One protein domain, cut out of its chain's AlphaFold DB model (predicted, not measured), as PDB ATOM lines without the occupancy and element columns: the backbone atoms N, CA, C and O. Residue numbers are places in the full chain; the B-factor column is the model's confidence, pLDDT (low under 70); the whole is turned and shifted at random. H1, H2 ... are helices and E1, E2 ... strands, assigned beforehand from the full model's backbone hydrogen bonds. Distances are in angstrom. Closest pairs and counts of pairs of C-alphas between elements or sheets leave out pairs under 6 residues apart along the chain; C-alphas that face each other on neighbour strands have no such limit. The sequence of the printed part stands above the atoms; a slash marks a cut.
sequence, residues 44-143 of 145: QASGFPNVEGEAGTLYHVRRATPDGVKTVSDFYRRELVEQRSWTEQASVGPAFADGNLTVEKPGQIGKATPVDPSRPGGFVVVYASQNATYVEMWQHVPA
ATOM      1  N   GLN A  44      27.566  39.140 -44.303       91.50
ATOM      2  CA  GLN A  44      27.239  37.747 -44.004       91.50
ATOM      3  C   GLN A  44      27.908  36.830 -45.031       91.50
ATOM      4  O   GLN A  44      27.676  36.968 -46.230       91.50
ATOM      5  N   ALA A  45      28.710  35.882 -44.553       85.12
ATOM      6  CA  ALA A  45      29.220  34.782 -45.357       85.12
ATOM      7  C   ALA A  45      28.346  33.536 -45.147       85.12
ATOM      8  O   ALA A  45      27.540  33.479 -44.212       85.12
ATOM      9  N   SER A  46      28.509  32.530 -46.009       77.81
ATOM     10  CA  SER A  46      27.859  31.233 -45.811       77.81
ATOM     11  C   SER A  46      28.183  30.690 -44.415       77.81
ATOM     12  O   SER A  46      29.347  30.600 -44.024       77.81
ATOM     13  N   GLY A  47      27.134  30.371 -43.663       68.25
ATOM     14  CA  GLY A  47      27.199  29.825 -42.313       68.25
ATOM     15  C   GLY A  47      26.202  28.683 -42.156       68.25
ATOM     16  O   GLY A  47      25.436  28.388 -43.078       68.25
ATOM     17  N   PHE A  48      26.224  28.034 -40.999       71.81
ATOM     18  CA  PHE A  48      25.242  27.005 -40.662       71.81
ATOM     19  C   PHE A  48      24.006  27.642 -40.036       71.81
ATOM     20  O   PHE A  48      24.113  28.719 -39.448       71.81
ATOM     21  N   PRO A  49      22.832  26.998 -40.143       77.31
ATOM     22  CA  PRO A  49      21.712  27.383 -39.305       77.31
ATOM     23  C   PRO A  49      22.110  27.264 -37.828       77.31
ATOM     24  O   PRO A  49      22.883  26.378 -37.451       77.31
ATOM     25  N   ASN A  50      21.563  28.151 -36.999       82.12
ATOM     26  CA  ASN A  50      21.688  28.033 -35.550       82.12
ATOM     27  C   ASN A  50      21.049  26.717 -35.089       82.12
ATOM     28  O   ASN A  50      20.054  26.271 -35.665       82.12
ATOM     29  N   VAL A  51      21.608  26.111 -34.046       82.56
ATOM     30  CA  VAL A  51      21.064  24.887 -33.451       82.56
ATOM     31  C   VAL A  51      20.329  25.266 -32.174       82.56
ATOM     32  O   VAL A  51      20.942  25.743 -31.223       82.56
ATOM     33  N   GLU A  52      19.015  25.067 -32.154       84.06
ATOM     34  CA  GLU A  52      18.185  25.246 -30.960       84.06
ATOM     35  C   GLU A  52      17.951  23.886 -30.290       84.06
ATOM     36  O   GLU A  52      17.624  22.906 -30.960       84.06
ATOM     37  N   GLY A  53      18.128  23.819 -28.970       81.81
ATOM     38  CA  GLY A  53      17.901  22.613 -28.177       81.81
ATOM     39  C   GLY A  53      17.507  22.929 -26.736       81.81
ATOM     40  O   GLY A  53      17.408  24.087 -26.339       81.81
ATOM     41  N   GLU A  54      17.295  21.886 -25.932       83.88
ATOM     42  CA  GLU A  54      16.842  22.025 -24.535       83.88
ATOM     43  C   GLU A  54      17.828  22.808 -23.658       83.88
ATOM     44  O   GLU A  54      17.421  23.536 -22.758       83.88
ATOM     45  N   ALA A  55      19.126  22.702 -23.945       84.50
ATOM     46  CA  ALA A  55      20.169  23.425 -23.224       84.50
ATOM     47  C   ALA A  55      20.283  24.911 -23.620       84.50
ATOM     48  O   ALA A  55      20.999  25.663 -22.961       84.50
ATOM     49  N   GLY A  56      19.614  25.344 -24.692       90.06
ATOM     50  CA  GLY A  56      19.717  26.694 -25.240       90.06
ATOM     51  C   GLY A  56      19.982  26.716 -26.742       90.06
ATOM     52  O   GLY A  56      19.732  25.744 -27.459       90.06
ATOM     53  N   THR A  57      20.490  27.846 -27.222       92.00
ATOM     54  CA  THR A  57      20.780  28.073 -28.638       92.00
ATOM     55  C   THR A  57      22.281  28.162 -28.869       92.00
ATOM     56  O   THR A  57      22.965  28.992 -28.272       92.00
ATOM     57  N   LEU A  58      22.780  27.352 -29.800       91.69
ATOM     58  CA  LEU A  58      24.126  27.472 -30.338       91.69
ATOM     59  C   LEU A  58      24.084  28.269 -31.644       91.69
ATOM     60  O   LEU A  58      23.624  27.788 -32.683       91.69
ATOM     61  N   TYR A  59      24.590  29.494 -31.582       91.38
ATOM     62  CA  TYR A  59      24.792  30.358 -32.735       91.38
ATOM     63  C   TYR A  59      26.070  29.989 -33.469       91.38
ATOM     64  O   TYR A  59      27.103  29.733 -32.848       91.38
ATOM     65  N   HIS A  60      26.000  30.038 -34.796       91.56
ATOM     66  CA  HIS A  60      27.171  30.017 -35.657       91.56
ATOM     67  C   HIS A  60      27.029  31.098 -36.728       91.56
ATOM     68  O   HIS A  60      26.202  31.007 -37.634       91.56
ATOM     69  N   VAL A  61      27.859  32.134 -36.631       90.94
ATOM     70  CA  VAL A  61      27.848  33.262 -37.558       90.94
ATOM     71  C   VAL A  61      29.206  33.383 -38.227       90.94
ATOM     72  O   VAL A  61      30.232  33.539 -37.569       90.94
ATOM     73  N   ARG A  62      29.196  33.393 -39.561       92.19
ATOM     74  CA  ARG A  62      30.375  33.670 -40.375       92.19
ATOM     75  C   ARG A  62      30.230  35.004 -41.090       92.19
ATOM     76  O   ARG A  62      29.218  35.264 -41.744       92.19
ATOM     77  N   ARG A  63      31.250  35.848 -40.994       94.19
ATOM     78  CA  ARG A  63      31.314  37.160 -41.643       94.19
ATOM     79  C   ARG A  63      32.566  37.269 -42.503       94.19
ATOM     80  O   ARG A  63      33.572  36.631 -42.206       94.19
ATOM     81  N   ALA A  64      32.501  38.079 -43.550       95.25
ATOM     82  CA  ALA A  64      33.639  38.417 -44.398       95.25
ATOM     83  C   ALA A  64      33.874  39.930 -44.398       95.25
ATOM     84  O   ALA A  64      32.926  40.708 -44.317       95.25
ATOM     85  N   THR A  65      35.129  40.354 -44.504       96.50
ATOM     86  CA  THR A  65      35.516  41.761 -44.659       96.50
ATOM     87  C   THR A  65      36.742  41.876 -45.574       96.50
ATOM     88  O   THR A  65      37.580  40.967 -45.569       96.50
ATOM     89  N   PRO A  66      36.865  42.953 -46.379       96.00
ATOM     90  CA  PRO A  66      38.086  43.224 -47.138       96.00
ATOM     91  C   PRO A  66      39.260  43.658 -46.248       96.00
ATOM     92  O   PRO A  66      40.402  43.645 -46.704       96.00
ATOM     93  N   ASP A  67      39.000  44.042 -44.995       97.19
ATOM     94  CA  ASP A  67      40.043  44.480 -44.069       97.19
ATOM     95  C   ASP A  67      41.003  43.339 -43.716       97.19
ATOM     96  O   ASP A  67      40.630  42.165 -43.684       97.19
ATOM     97  N   GLY A  68      42.258  43.675 -43.417       96.06
ATOM     98  CA  GLY A  68      43.287  42.684 -43.100       96.06
ATOM     99  C   GLY A  68      43.098  42.011 -41.733       96.06
ATOM    100  O   GLY A  68      42.627  42.632 -40.780       96.06
ATOM    101  N   VAL A  69      43.567  40.759 -41.614       96.88
ATOM    102  CA  VAL A  69      43.502  39.931 -40.388       96.88
ATOM    103  C   VAL A  69      43.929  40.698 -39.141       96.88
ATOM    104  O   VAL A  69      43.257  40.604 -38.119       96.88
ATOM    105  N   LYS A  70      45.020  41.474 -39.211       97.12
ATOM    106  CA  LYS A  70      45.526  42.231 -38.059       97.12
ATOM    107  C   LYS A  70      44.496  43.240 -37.541       97.12
ATOM    108  O   LYS A  70      44.197  43.223 -36.355       97.12
ATOM    109  N   THR A  71      43.932  44.070 -38.417       97.88
ATOM    110  CA  THR A  71      42.935  45.091 -38.050       97.88
ATOM    111  C   THR A  71      41.709  44.457 -37.398       97.88
ATOM    112  O   THR A  71      41.247  44.912 -36.354       97.88
ATOM    113  N   VAL A  72      41.223  43.362 -37.982       98.12
ATOM    114  CA  VAL A  72      40.054  42.638 -37.472       98.12
ATOM    115  C   VAL A  72      40.361  41.959 -36.134       98.12
ATOM    116  O   VAL A  72      39.548  41.998 -35.214       98.12
ATOM    117  N   SER A  73      41.551  41.378 -35.985       97.94
ATOM    118  CA  SER A  73      41.977  40.735 -34.736       97.94
ATOM    119  C   SER A  73      42.184  41.750 -33.612       97.94
ATOM    120  O   SER A  73      41.833  41.468 -32.473       97.94
ATOM    121  N   ASP A  74      42.700  42.943 -33.918       98.38
ATOM    122  CA  ASP A  74      42.868  44.022 -32.939       98.38
ATOM    123  C   ASP A  74      41.509  44.521 -32.407       98.38
ATOM    124  O   ASP A  74      41.397  44.836 -31.221       98.38
ATOM    125  N   PHE A  75      40.462  44.536 -33.245       98.56
ATOM    126  CA  PHE A  75      39.087  44.801 -32.801       98.56
ATOM    127  C   PHE A  75      38.612  43.753 -31.786       98.56
ATOM    128  O   PHE A  75      38.208  44.110 -30.680       98.56
ATOM    129  N   TYR A  76      38.704  42.462 -32.120       98.31
ATOM    130  CA  TYR A  76      38.232  41.400 -31.223       98.31
ATOM    131  C   TYR A  76      39.083  41.252 -29.963       98.31
ATOM    132  O   TYR A  76      38.535  40.941 -28.910       98.31
ATOM    133  N   ARG A  77      40.389  41.545 -30.013       98.50
ATOM    134  CA  ARG A  77      41.219  41.622 -28.803       98.50
ATOM    135  C   ARG A  77      40.667  42.667 -27.835       98.50
ATOM    136  O   ARG A  77      40.449  42.358 -26.668       98.50
ATOM    137  N   ARG A  78      40.374  43.875 -28.317       98.38
ATOM    138  CA  ARG A  78      39.805  44.936 -27.476       98.38
ATOM    139  C   ARG A  78      38.440  44.547 -26.908       98.38
ATOM    140  O   ARG A  78      38.199  44.694 -25.716       98.38
ATOM    141  N   GLU A  79      37.551  44.041 -27.754       98.31
ATOM    142  CA  GLU A  79      36.172  43.731 -27.360       98.31
ATOM    143  C   GLU A  79      36.048  42.490 -26.468       98.31
ATOM    144  O   GLU A  79      35.188  42.443 -25.593       98.31
ATOM    145  N   LEU A  80      36.876  41.464 -26.685       98.19
ATOM    146  CA  LEU A  80      36.730  40.168 -26.018       98.19
ATOM    147  C   LEU A  80      37.776  39.966 -24.922       98.19
ATOM    148  O   LEU A  80      37.431  39.556 -23.818       98.19
ATOM    149  N   VAL A  81      39.043  40.281 -25.184       97.69
ATOM    150  CA  VAL A  81      40.120  40.083 -24.200       97.69
ATOM    151  C   VAL A  81      40.122  41.225 -23.193       97.69
ATOM    152  O   VAL A  81      39.945  40.995 -22.001       97.69
ATOM    153  N   GLU A  82      40.256  42.467 -23.659       97.69
ATOM    154  CA  GLU A  82      40.423  43.620 -22.763       97.69
ATOM    155  C   GLU A  82      39.135  43.953 -21.995       97.69
ATOM    156  O   GLU A  82      39.187  44.227 -20.799       97.69
ATOM    157  N   GLN A  83      37.971  43.903 -22.654       97.31
ATOM    158  CA  GLN A  83      36.694  44.262 -22.023       97.31
ATOM    159  C   GLN A  83      35.985  43.088 -21.335       97.31
ATOM    160  O   GLN A  83      35.311  43.294 -20.326       97.31
ATOM    161  N   ARG A  84      36.099  41.866 -21.871       96.25
ATOM    162  CA  ARG A  84      35.343  40.692 -21.388       96.25
ATOM    163  C   ARG A  84      36.219  39.615 -20.750       96.25
ATOM    164  O   ARG A  84      35.690  38.593 -20.325       96.25
ATOM    165  N   SER A  85      37.530  39.844 -20.640       96.94
ATOM    166  CA  SER A  85      38.492  38.906 -20.038       96.94
ATOM    167  C   SER A  85      38.535  37.528 -20.712       96.94
ATOM    168  O   SER A  85      38.852  36.528 -20.068       96.94
ATOM    169  N   TRP A  86      38.213  37.453 -22.006       97.62
ATOM    170  CA  TRP A  86      38.452  36.246 -22.796       97.62
ATOM    171  C   TRP A  86      39.952  36.031 -22.996       97.62
ATOM    172  O   TRP A  86      40.774  36.920 -22.785       97.62
ATOM    173  N   THR A  87      40.309  34.834 -23.439       97.50
ATOM    174  CA  THR A  87      41.700  34.434 -23.663       97.50
ATOM    175  C   THR A  87      42.004  34.322 -25.147       97.50
ATOM    176  O   THR A  87      41.172  33.842 -25.918       97.50
ATOM    177  N   GLU A  88      43.205  34.740 -25.548       96.62
ATOM    178  CA  GLU A  88      43.728  34.399 -26.871       96.62
ATOM    179  C   GLU A  88      44.095  32.912 -26.915       96.62
ATOM    180  O   GLU A  88      44.686  32.375 -25.976       96.62
ATOM    181  N   GLN A  89      43.736  32.246 -28.009       93.00
ATOM    182  CA  GLN A  89      43.933  30.813 -28.207       93.00
ATOM    183  C   GLN A  89      44.707  30.560 -29.500       93.00
ATOM    184  O   GLN A  89      44.534  31.257 -30.502       93.00
ATOM    185  N   ALA A  90      45.544  29.523 -29.494       88.38
ATOM    186  CA  ALA A  90      46.200  29.058 -30.708       88.38
ATOM    187  C   ALA A  90      45.175  28.382 -31.634       88.38
ATOM    188  O   ALA A  90      44.421  27.505 -31.212       88.38
ATOM    189  N   SER A  91      45.139  28.786 -32.904       91.75
ATOM    190  CA  SER A  91      44.207  28.255 -33.901       91.75
ATOM    191  C   SER A  91      44.747  28.453 -35.326       91.75
ATOM    192  O   SER A  91      45.912  28.797 -35.511       91.75
ATOM    193  N   VAL A  92      43.908  28.253 -36.347       90.38
ATOM    194  CA  VAL A  92      44.245  28.509 -37.767       90.38
ATOM    195  C   VAL A  92      44.487  29.993 -38.090       90.38
ATOM    196  O   VAL A  92      44.958  30.336 -39.170       90.38
ATOM    197  N   GLY A  93      44.169  30.872 -37.145       92.75
ATOM    198  CA  GLY A  93      44.476  32.295 -37.114       92.75
ATOM    199  C   GLY A  93      44.256  32.818 -35.690       92.75
ATOM    200  O   GLY A  93      44.041  32.005 -34.784       92.75
ATOM    201  N   PRO A  94      44.314  34.140 -35.455       96.75
ATOM    202  CA  PRO A  94      43.994  34.708 -34.148       96.75
ATOM    203  C   PRO A  94      42.606  34.263 -33.678       96.75
ATOM    204  O   PRO A  94      41.619  34.429 -34.399       96.75
ATOM    205  N   ALA A  95      42.538  33.682 -32.483       96.94
ATOM    206  CA  ALA A  95      41.301  33.192 -31.895       96.94
ATOM    207  C   ALA A  95      41.145  33.658 -30.448       96.94
ATOM    208  O   ALA A  95      42.130  33.878 -29.745       96.94
ATOM    209  N   PHE A  96      39.894  33.782 -30.016       97.75
ATOM    210  CA  PHE A  96      39.491  34.315 -28.723       97.75
ATOM    211  C   PHE A  96      38.401  33.421 -28.137       97.75
ATOM    212  O   PHE A  96      37.414  33.141 -28.818       97.75
ATOM    213  N   ALA A  97      38.555  32.990 -26.889       97.19
ATOM    214  CA  ALA A  97      37.593  32.110 -26.231       97.19
ATOM    215  C   ALA A  97      37.373  32.489 -24.764       97.19
ATOM    216  O   ALA A  97      38.313  32.880 -24.066       97.19
ATOM    217  N   ASP A  98      36.146  32.298 -24.284       96.00
ATOM    218  CA  ASP A  98      35.792  32.460 -22.866       96.00
ATOM    219  C   ASP A  98      36.066  31.210 -22.012       96.00
ATOM    220  O   ASP A  98      35.951  31.246 -20.788       96.00
ATOM    221  N   GLY A  99      36.438  30.102 -22.661       94.69
ATOM    222  CA  GLY A  99      36.765  28.828 -22.026       94.69
ATOM    223  C   GLY A  99      35.572  27.901 -21.774       94.69
ATOM    224  O   GLY A  99      35.787  26.779 -21.327       94.69
ATOM    225  N   ASN A 100      34.337  28.311 -22.087       95.94
ATOM    226  CA  ASN A 100      33.147  27.469 -21.927       95.94
ATOM    227  C   ASN A 100      32.632  26.881 -23.252       95.94
ATOM    228  O   ASN A 100      31.538  26.322 -23.301       95.94
ATOM    229  N   LEU A 101      33.403  26.973 -24.337       93.56
ATOM    230  CA  LEU A 101      33.030  26.431 -25.642       93.56
ATOM    231  C   LEU A 101      34.199  25.672 -26.279       93.56
ATOM    232  O   LEU A 101      35.284  26.219 -26.458       93.56
ATOM    233  N   THR A 102      33.964  24.413 -26.646       91.94
ATOM    234  CA  THR A 102      34.910  23.592 -27.415       91.94
ATOM    235  C   THR A 102      34.506  23.603 -28.883       91.94
ATOM    236  O   THR A 102      33.342  23.356 -29.190       91.94
ATOM    237  N   VAL A 103      35.449  23.855 -29.794       90.31
ATOM    238  CA  VAL A 103      35.214  23.876 -31.248       90.31
ATOM    239  C   VAL A 103      36.092  22.820 -31.913       90.31
ATOM    240  O   VAL A 103      37.310  22.856 -31.771       90.31
ATOM    241  N   GLU A 104      35.492  21.878 -32.646       85.62
ATOM    242  CA  GLU A 104      36.230  20.734 -33.208       85.62
ATOM    243  C   GLU A 104      37.193  21.129 -34.338       85.62
ATOM    244  O   GLU A 104      38.252  20.521 -34.487       85.62
ATOM    245  N   LYS A 105      36.824  22.115 -35.168       81.88
ATOM    246  CA  LYS A 105      37.615  22.535 -36.339       81.88
ATOM    247  C   LYS A 105      37.496  24.038 -36.615       81.88
ATOM    248  O   LYS A 105      36.818  24.422 -37.557       81.88
ATOM    249  N   PRO A 106      38.134  24.911 -35.824       80.44
ATOM    250  CA  PRO A 106      38.091  26.353 -36.062       80.44
ATOM    251  C   PRO A 106      38.558  26.742 -37.476       80.44
ATOM    252  O   PRO A 106      39.565  26.228 -37.962       80.44
ATOM    253  N   GLY A 107      37.835  27.653 -38.135       72.25
ATOM    254  CA  GLY A 107      38.126  28.130 -39.495       72.25
ATOM    255  C   GLY A 107      37.888  27.109 -40.609       72.25
ATOM    256  O   GLY A 107      38.142  27.383 -41.785       72.25
ATOM    257  N   GLN A 108      37.368  25.939 -40.248       69.00
ATOM    258  CA  GLN A 108      36.742  24.999 -41.153       69.00
ATOM    259  C   GLN A 108      35.308  24.788 -40.676       69.00
ATOM    260  O   GLN A 108      34.983  24.938 -39.505       69.00
ATOM    261  N   ILE A 109      34.435  24.405 -41.596       63.09
ATOM    262  CA  ILE A 109      33.077  23.989 -41.256       63.09
ATOM    263  C   ILE A 109      33.134  22.939 -40.127       63.09
ATOM    264  O   ILE A 109      33.689  21.854 -40.319       63.09
ATOM    265  N   GLY A 110      32.575  23.265 -38.958       66.94
ATOM    266  CA  GLY A 110      32.724  22.458 -37.748       66.94
ATOM    267  C   GLY A 110      31.563  22.587 -36.762       66.94
ATOM    268  O   GLY A 110      30.602  23.323 -36.988       66.94
ATOM    269  N   LYS A 111      31.655  21.831 -35.665       81.00
ATOM    270  CA  LYS A 111      30.713  21.854 -34.541       81.00
ATOM    271  C   LYS A 111      31.349  22.536 -33.335       81.00
ATOM    272  O   LYS A 111      32.568  22.483 -33.158       81.00
ATOM    273  N   ALA A 112      30.502  23.131 -32.504       89.44
ATOM    274  CA  ALA A 112      30.875  23.659 -31.204       89.44
ATOM    275  C   ALA A 112      30.011  23.009 -30.115       89.44
ATOM    276  O   ALA A 112      28.874  22.611 -30.370       89.44
ATOM    277  N   THR A 113      30.549  22.856 -28.911       91.44
ATOM    278  CA  THR A 113      29.842  22.251 -27.775       91.44
ATOM    279  C   THR A 113      30.219  22.985 -26.491       91.44
ATOM    280  O   THR A 113      31.416  23.171 -26.243       91.44
ATOM    281  N   PRO A 114      29.240  23.435 -25.684       92.56
ATOM    282  CA  PRO A 114      29.533  24.073 -24.410       92.56
ATOM    283  C   PRO A 114      30.076  23.058 -23.401       92.56
ATOM    284  O   PRO A 114      29.617  21.916 -23.364       92.56
ATOM    285  N   VAL A 115      31.043  23.474 -22.583       94.44
ATOM    286  CA  VAL A 115      31.592  22.633 -21.502       94.44
ATOM    287  C   VAL A 115      30.583  22.535 -20.354       94.44
ATOM    288  O   VAL A 115      30.285  21.443 -19.878       94.44
ATOM    289  N   ASP A 116      30.012  23.674 -19.961       94.44
ATOM    290  CA  ASP A 116      28.867  23.806 -19.063       94.44
ATOM    291  C   ASP A 116      27.689  24.437 -19.834       94.44
ATOM    292  O   ASP A 116      27.701  25.648 -20.092       94.44
ATOM    293  N   PRO A 117      26.659  23.649 -20.208       92.19
ATOM    294  CA  PRO A 117      25.518  24.145 -20.976       92.19
ATOM    295  C   PRO A 117      24.627  25.140 -20.218       92.19
ATOM    296  O   PRO A 117      23.801  25.803 -20.842       92.19
ATOM    297  N   SER A 118      24.771  25.266 -18.895       92.44
ATOM    298  CA  SER A 118      24.000  26.226 -18.094       92.44
ATOM    299  C   SER A 118      24.543  27.656 -18.170       92.44
ATOM    300  O   SER A 118      23.887  28.602 -17.734       92.44
ATOM    301  N   ARG A 119      25.740  27.830 -18.740       93.50
ATOM    302  CA  ARG A 119      26.447  29.107 -18.832       93.50
ATOM    303  C   ARG A 119      26.648  29.519 -20.287       93.50
ATOM    304  O   ARG A 119      26.806  28.644 -21.132       93.50
ATOM    305  N   PRO A 120      26.713  30.825 -20.597       94.25
ATOM    306  CA  PRO A 120      27.163  31.276 -21.908       94.25
ATOM    307  C   PRO A 120      28.547  30.713 -22.247       94.25
ATOM    308  O   PRO A 120      29.362  30.482 -21.352       94.25
ATOM    309  N   GLY A 121      28.781  30.460 -23.531       95.75
ATOM    310  CA  GLY A 121      30.066  30.000 -24.054       95.75
ATOM    311  C   GLY A 121      30.358  30.676 -25.380       95.75
ATOM    312  O   GLY A 121      29.443  30.823 -26.188       95.75
ATOM    313  N   GLY A 122      31.600  31.069 -25.636       96.38
ATOM    314  CA  GLY A 122      31.941  31.876 -26.799       96.38
ATOM    315  C   GLY A 122      33.305  31.553 -27.396       96.38
ATOM    316  O   GLY A 122      34.285  31.328 -26.685       96.38
ATOM    317  N   PHE A 123      33.362  31.545 -28.726       96.31
ATOM    318  CA  PHE A 123      34.592  31.352 -29.485       96.31
ATOM    319  C   PHE A 123      34.557  32.188 -30.765       96.31
ATOM    320  O   PHE A 123      33.593  32.130 -31.528       96.31
ATOM    321  N   VAL A 124      35.622  32.940 -31.025       96.94
ATOM    322  CA  VAL A 124      35.807  33.718 -32.255       96.94
ATOM    323  C   VAL A 124      37.151  33.368 -32.868       96.94
ATOM    324  O   VAL A 124      38.155  33.371 -32.166       96.94
ATOM    325  N   VAL A 125      37.198  33.120 -34.175       96.00
ATOM    326  CA  VAL A 125      38.450  32.986 -34.932       96.00
ATOM    327  C   VAL A 125      38.441  33.893 -36.151       96.00
ATOM    328  O   VAL A 125      37.442  34.009 -36.863       96.00
ATOM    329  N   VAL A 126      39.580  34.534 -36.387       96.69
ATOM    330  CA  VAL A 126      39.837  35.411 -37.526       96.69
ATOM    331  C   VAL A 126      40.884  34.745 -38.407       96.69
ATOM    332  O   VAL A 126      41.946  34.358 -37.928       96.69
ATOM    333  N   TYR A 127      40.614  34.610 -39.702       94.75
ATOM    334  CA  TYR A 127      41.551  33.970 -40.628       94.75
ATOM    335  C   TYR A 127      41.479  34.566 -42.030       94.75
ATOM    336  O   TYR A 127      40.441  35.052 -42.481       94.75
ATOM    337  N   ALA A 128      42.613  34.530 -42.728       93.88
ATOM    338  CA  ALA A 128      42.693  34.949 -44.118       93.88
ATOM    339  C   ALA A 128      42.157  33.857 -45.053       93.88
ATOM    340  O   ALA A 128      42.353  32.663 -44.835       93.88
ATOM    341  N   SER A 129      41.537  34.290 -46.142       87.25
ATOM    342  CA  SER A 129      41.272  33.494 -47.338       87.25
ATOM    343  C   SER A 129      41.772  34.263 -48.562       87.25
ATOM    344  O   SER A 129      42.223  35.399 -48.440       87.25
ATOM    345  N   GLN A 130      41.686  33.664 -49.751       82.00
ATOM    346  CA  GLN A 130      42.247  34.235 -50.982       82.00
ATOM    347  C   GLN A 130      41.747  35.658 -51.285       82.00
ATOM    348  O   GLN A 130      42.512  36.461 -51.807       82.00
ATOM    349  N   ASN A 131      40.498  35.981 -50.928       85.50
ATOM    350  CA  ASN A 131      39.848  37.231 -51.346       85.50
ATOM    351  C   ASN A 131      39.333  38.103 -50.186       85.50
ATOM    352  O   ASN A 131      38.781  39.171 -50.439       85.50
ATOM    353  N   ALA A 132      39.434  37.643 -48.936       93.62
ATOM    354  CA  ALA A 132      38.868  38.337 -47.779       93.62
ATOM    355  C   ALA A 132      39.446  37.807 -46.462       93.62
ATOM    356  O   ALA A 132      39.949  36.681 -46.395       93.62
ATOM    357  N   THR A 133      39.272  38.582 -45.396       96.06
ATOM    358  CA  THR A 133      39.370  38.084 -44.022       96.06
ATOM    359  C   THR A 133      38.007  37.565 -43.589       96.06
ATOM    360  O   THR A 133      36.990  38.246 -43.741       96.06
ATOM    361  N   TYR A 134      37.984  36.361 -43.027       95.06
ATOM    362  CA  TYR A 134      36.794  35.779 -42.428       95.06
ATOM    363  C   TYR A 134      36.850  35.886 -40.912       95.06
ATOM    364  O   TYR A 134      37.908  35.759 -40.295       95.06
ATOM    365  N   VAL A 135      35.673  36.089 -40.331       95.25
ATOM    366  CA  VAL A 135      35.426  35.975 -38.900       95.25
ATOM    367  C   VAL A 135      34.380  34.898 -38.708       95.25
ATOM    368  O   VAL A 135      33.292  34.977 -39.280       95.25
ATOM    369  N   GLU A 136      34.701  33.905 -37.902       93.94
ATOM    370  CA  GLU A 136      33.785  32.833 -37.545       93.94
ATOM    371  C   GLU A 136      33.550  32.882 -36.041       93.94
ATOM    372  O   GLU A 136      34.497  32.921 -35.254       93.94
ATOM    373  N   MET A 137      32.279  32.982 -35.664       94.25
ATOM    374  CA  MET A 137      31.828  33.193 -34.296       94.25
ATOM    375  C   MET A 137      30.877  32.068 -33.920       94.25
ATOM    376  O   MET A 137      29.890  31.825 -34.620       94.25
ATOM    377  N   TRP A 138      31.145  31.432 -32.788       94.19
ATOM    378  CA  TRP A 138      30.227  30.509 -32.144       94.19
ATOM    379  C   TRP A 138      29.866  31.048 -30.774       94.19
ATOM    380  O   TRP A 138      30.737  31.502 -30.030       94.19
ATOM    381  N   GLN A 139      28.584  30.963 -30.438       95.12
ATOM    382  CA  GLN A 139      28.118  31.307 -29.108       95.12
ATOM    383  C   GLN A 139      27.030  30.354 -28.652       95.12
ATOM    384  O   GLN A 139      26.004  30.217 -29.311       95.12
ATOM    385  N   HIS A 140      27.233  29.736 -27.498       95.12
ATOM    386  CA  HIS A 140      26.161  29.103 -26.751       95.12
ATOM    387  C   HIS A 140      25.472  30.148 -25.875       95.12
ATOM    388  O   HIS A 140      26.125  30.829 -25.080       95.12
ATOM    389  N   VAL A 141      24.155  30.267 -26.021       94.44
ATOM    390  CA  VAL A 141      23.287  31.067 -25.156       94.44
ATOM    391  C   VAL A 141      22.332  30.101 -24.451       94.44
ATOM    392  O   VAL A 141      21.516  29.477 -25.134       94.44
ATOM    393  N   PRO A 142      22.411  29.955 -23.117       92.25
ATOM    394  CA  PRO A 142      21.535  29.058 -22.373       92.25
ATOM    395  C   PRO A 142      20.056  29.382 -22.583       92.25
ATOM    396  O   PRO A 142      19.686  30.535 -22.822       92.25
ATOM    397  N   ALA A 143      19.201  28.368 -22.458       86.81
ATOM    398  CA  ALA A 143      17.760  28.587 -22.424       86.81
ATOM    399  C   ALA A 143      17.404  29.540 -21.268       86.81
ATOM    400  O   ALA A 143      17.948  29.425 -20.168       86.81
TER     401      ALA A 143
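Overview. This is residues 44 to 143 of the 145 residues of an uncharacterized protein of Anaeromyxobacter sp. RBG_16_69_14 (UniProt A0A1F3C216). A twisted sheet of six strands, with the long strands E2, E8 and E7 side by side, has helix H1 packed along one face, over E7 and E4. The small hairpin of E5 and E6 packs over the opposite face, at E7 and E8, and the short strands E1 and E3 make the sheet's two edges. The printed part has 100 residues, with named elements in the order E1, E2, H1, E3, E4, E5, E6, E7, E8. The large sheet runs E1, E2, E8, E7, E4, E3, all antiparallel; the class is mixed, helices and strands. The whole is compact, with a radius of gyration of the C-alphas of 13.0 A and spans of 38 by 29 by 19 A.

Along the chain. In the large sheet, E2 is residues 56 to 65, 29.2 A long, E8 is residues 133 to 142, 29.5 A, and E7 is residues 121 to 128, 24.2 A. E1 is residues 51 to 53, beginning at C-alpha 51 (21.064, 24.887, -33.451); E3 is residues 87 to 89 and E4 is residues 95 to 97. H1, residues 69 to 82, is 18.3 A long and begins at C-alpha 69 (43.502, 39.931, -40.388). E5 is residues 101 to 103 and E6 is residues 112 to 114. E8 ends at C-alpha 142 (21.535, 29.058, -22.373).

Arrangement. E2 and E8 are antiparallel at 167 degrees, with N 61 and O 137 2.9 A apart, within hydrogen-bond range. E7 and E8 form a hairpin at 173 degrees, with N 125 and O 136 at 2.9 A. E7 and E4 stand at 178 degrees, with N 124 and O 96 at 2.9 A. The hairpin E1 and E2 has N 53 and O 56 at 2.9 A, and the hairpin E3 and E4 has N 89 and O 95 at 2.9 A. H1 is on the sheet at a height of 8.3 A, two layers, a helix on one face of a sheet. It runs along the strands, at 14 degrees to E7 on the local plane, over E7 and, only just, over E4, on which 3 of its C-alphas fall. The closest C-alphas of H1 and E7 are those of Val 69 and Ala 128, 6.3 A apart. In H1, 9 of 10 O i to N i+4 pairs are within hydrogen-bond range. The hairpin E5 and E6 has N 102 and O 113 at 2.9 A. The closest C-alphas of E5 and E7 are those of Leu 101 and Gly 121, 4.9 A apart; those of E6 and E8 are Pro 114 and His 140, 6.5 A apart. H1 and E5 are apart.

Size, cuts and confidence. The two C-alphas farthest apart, those of Glu 54 and Gln 130, are 38.7 A from each other. The printed part has no cut, and no link between named elements is long. Mean pLDDT of the printed part is 91.3; residue 47 and residues 108 to 110 are under 70.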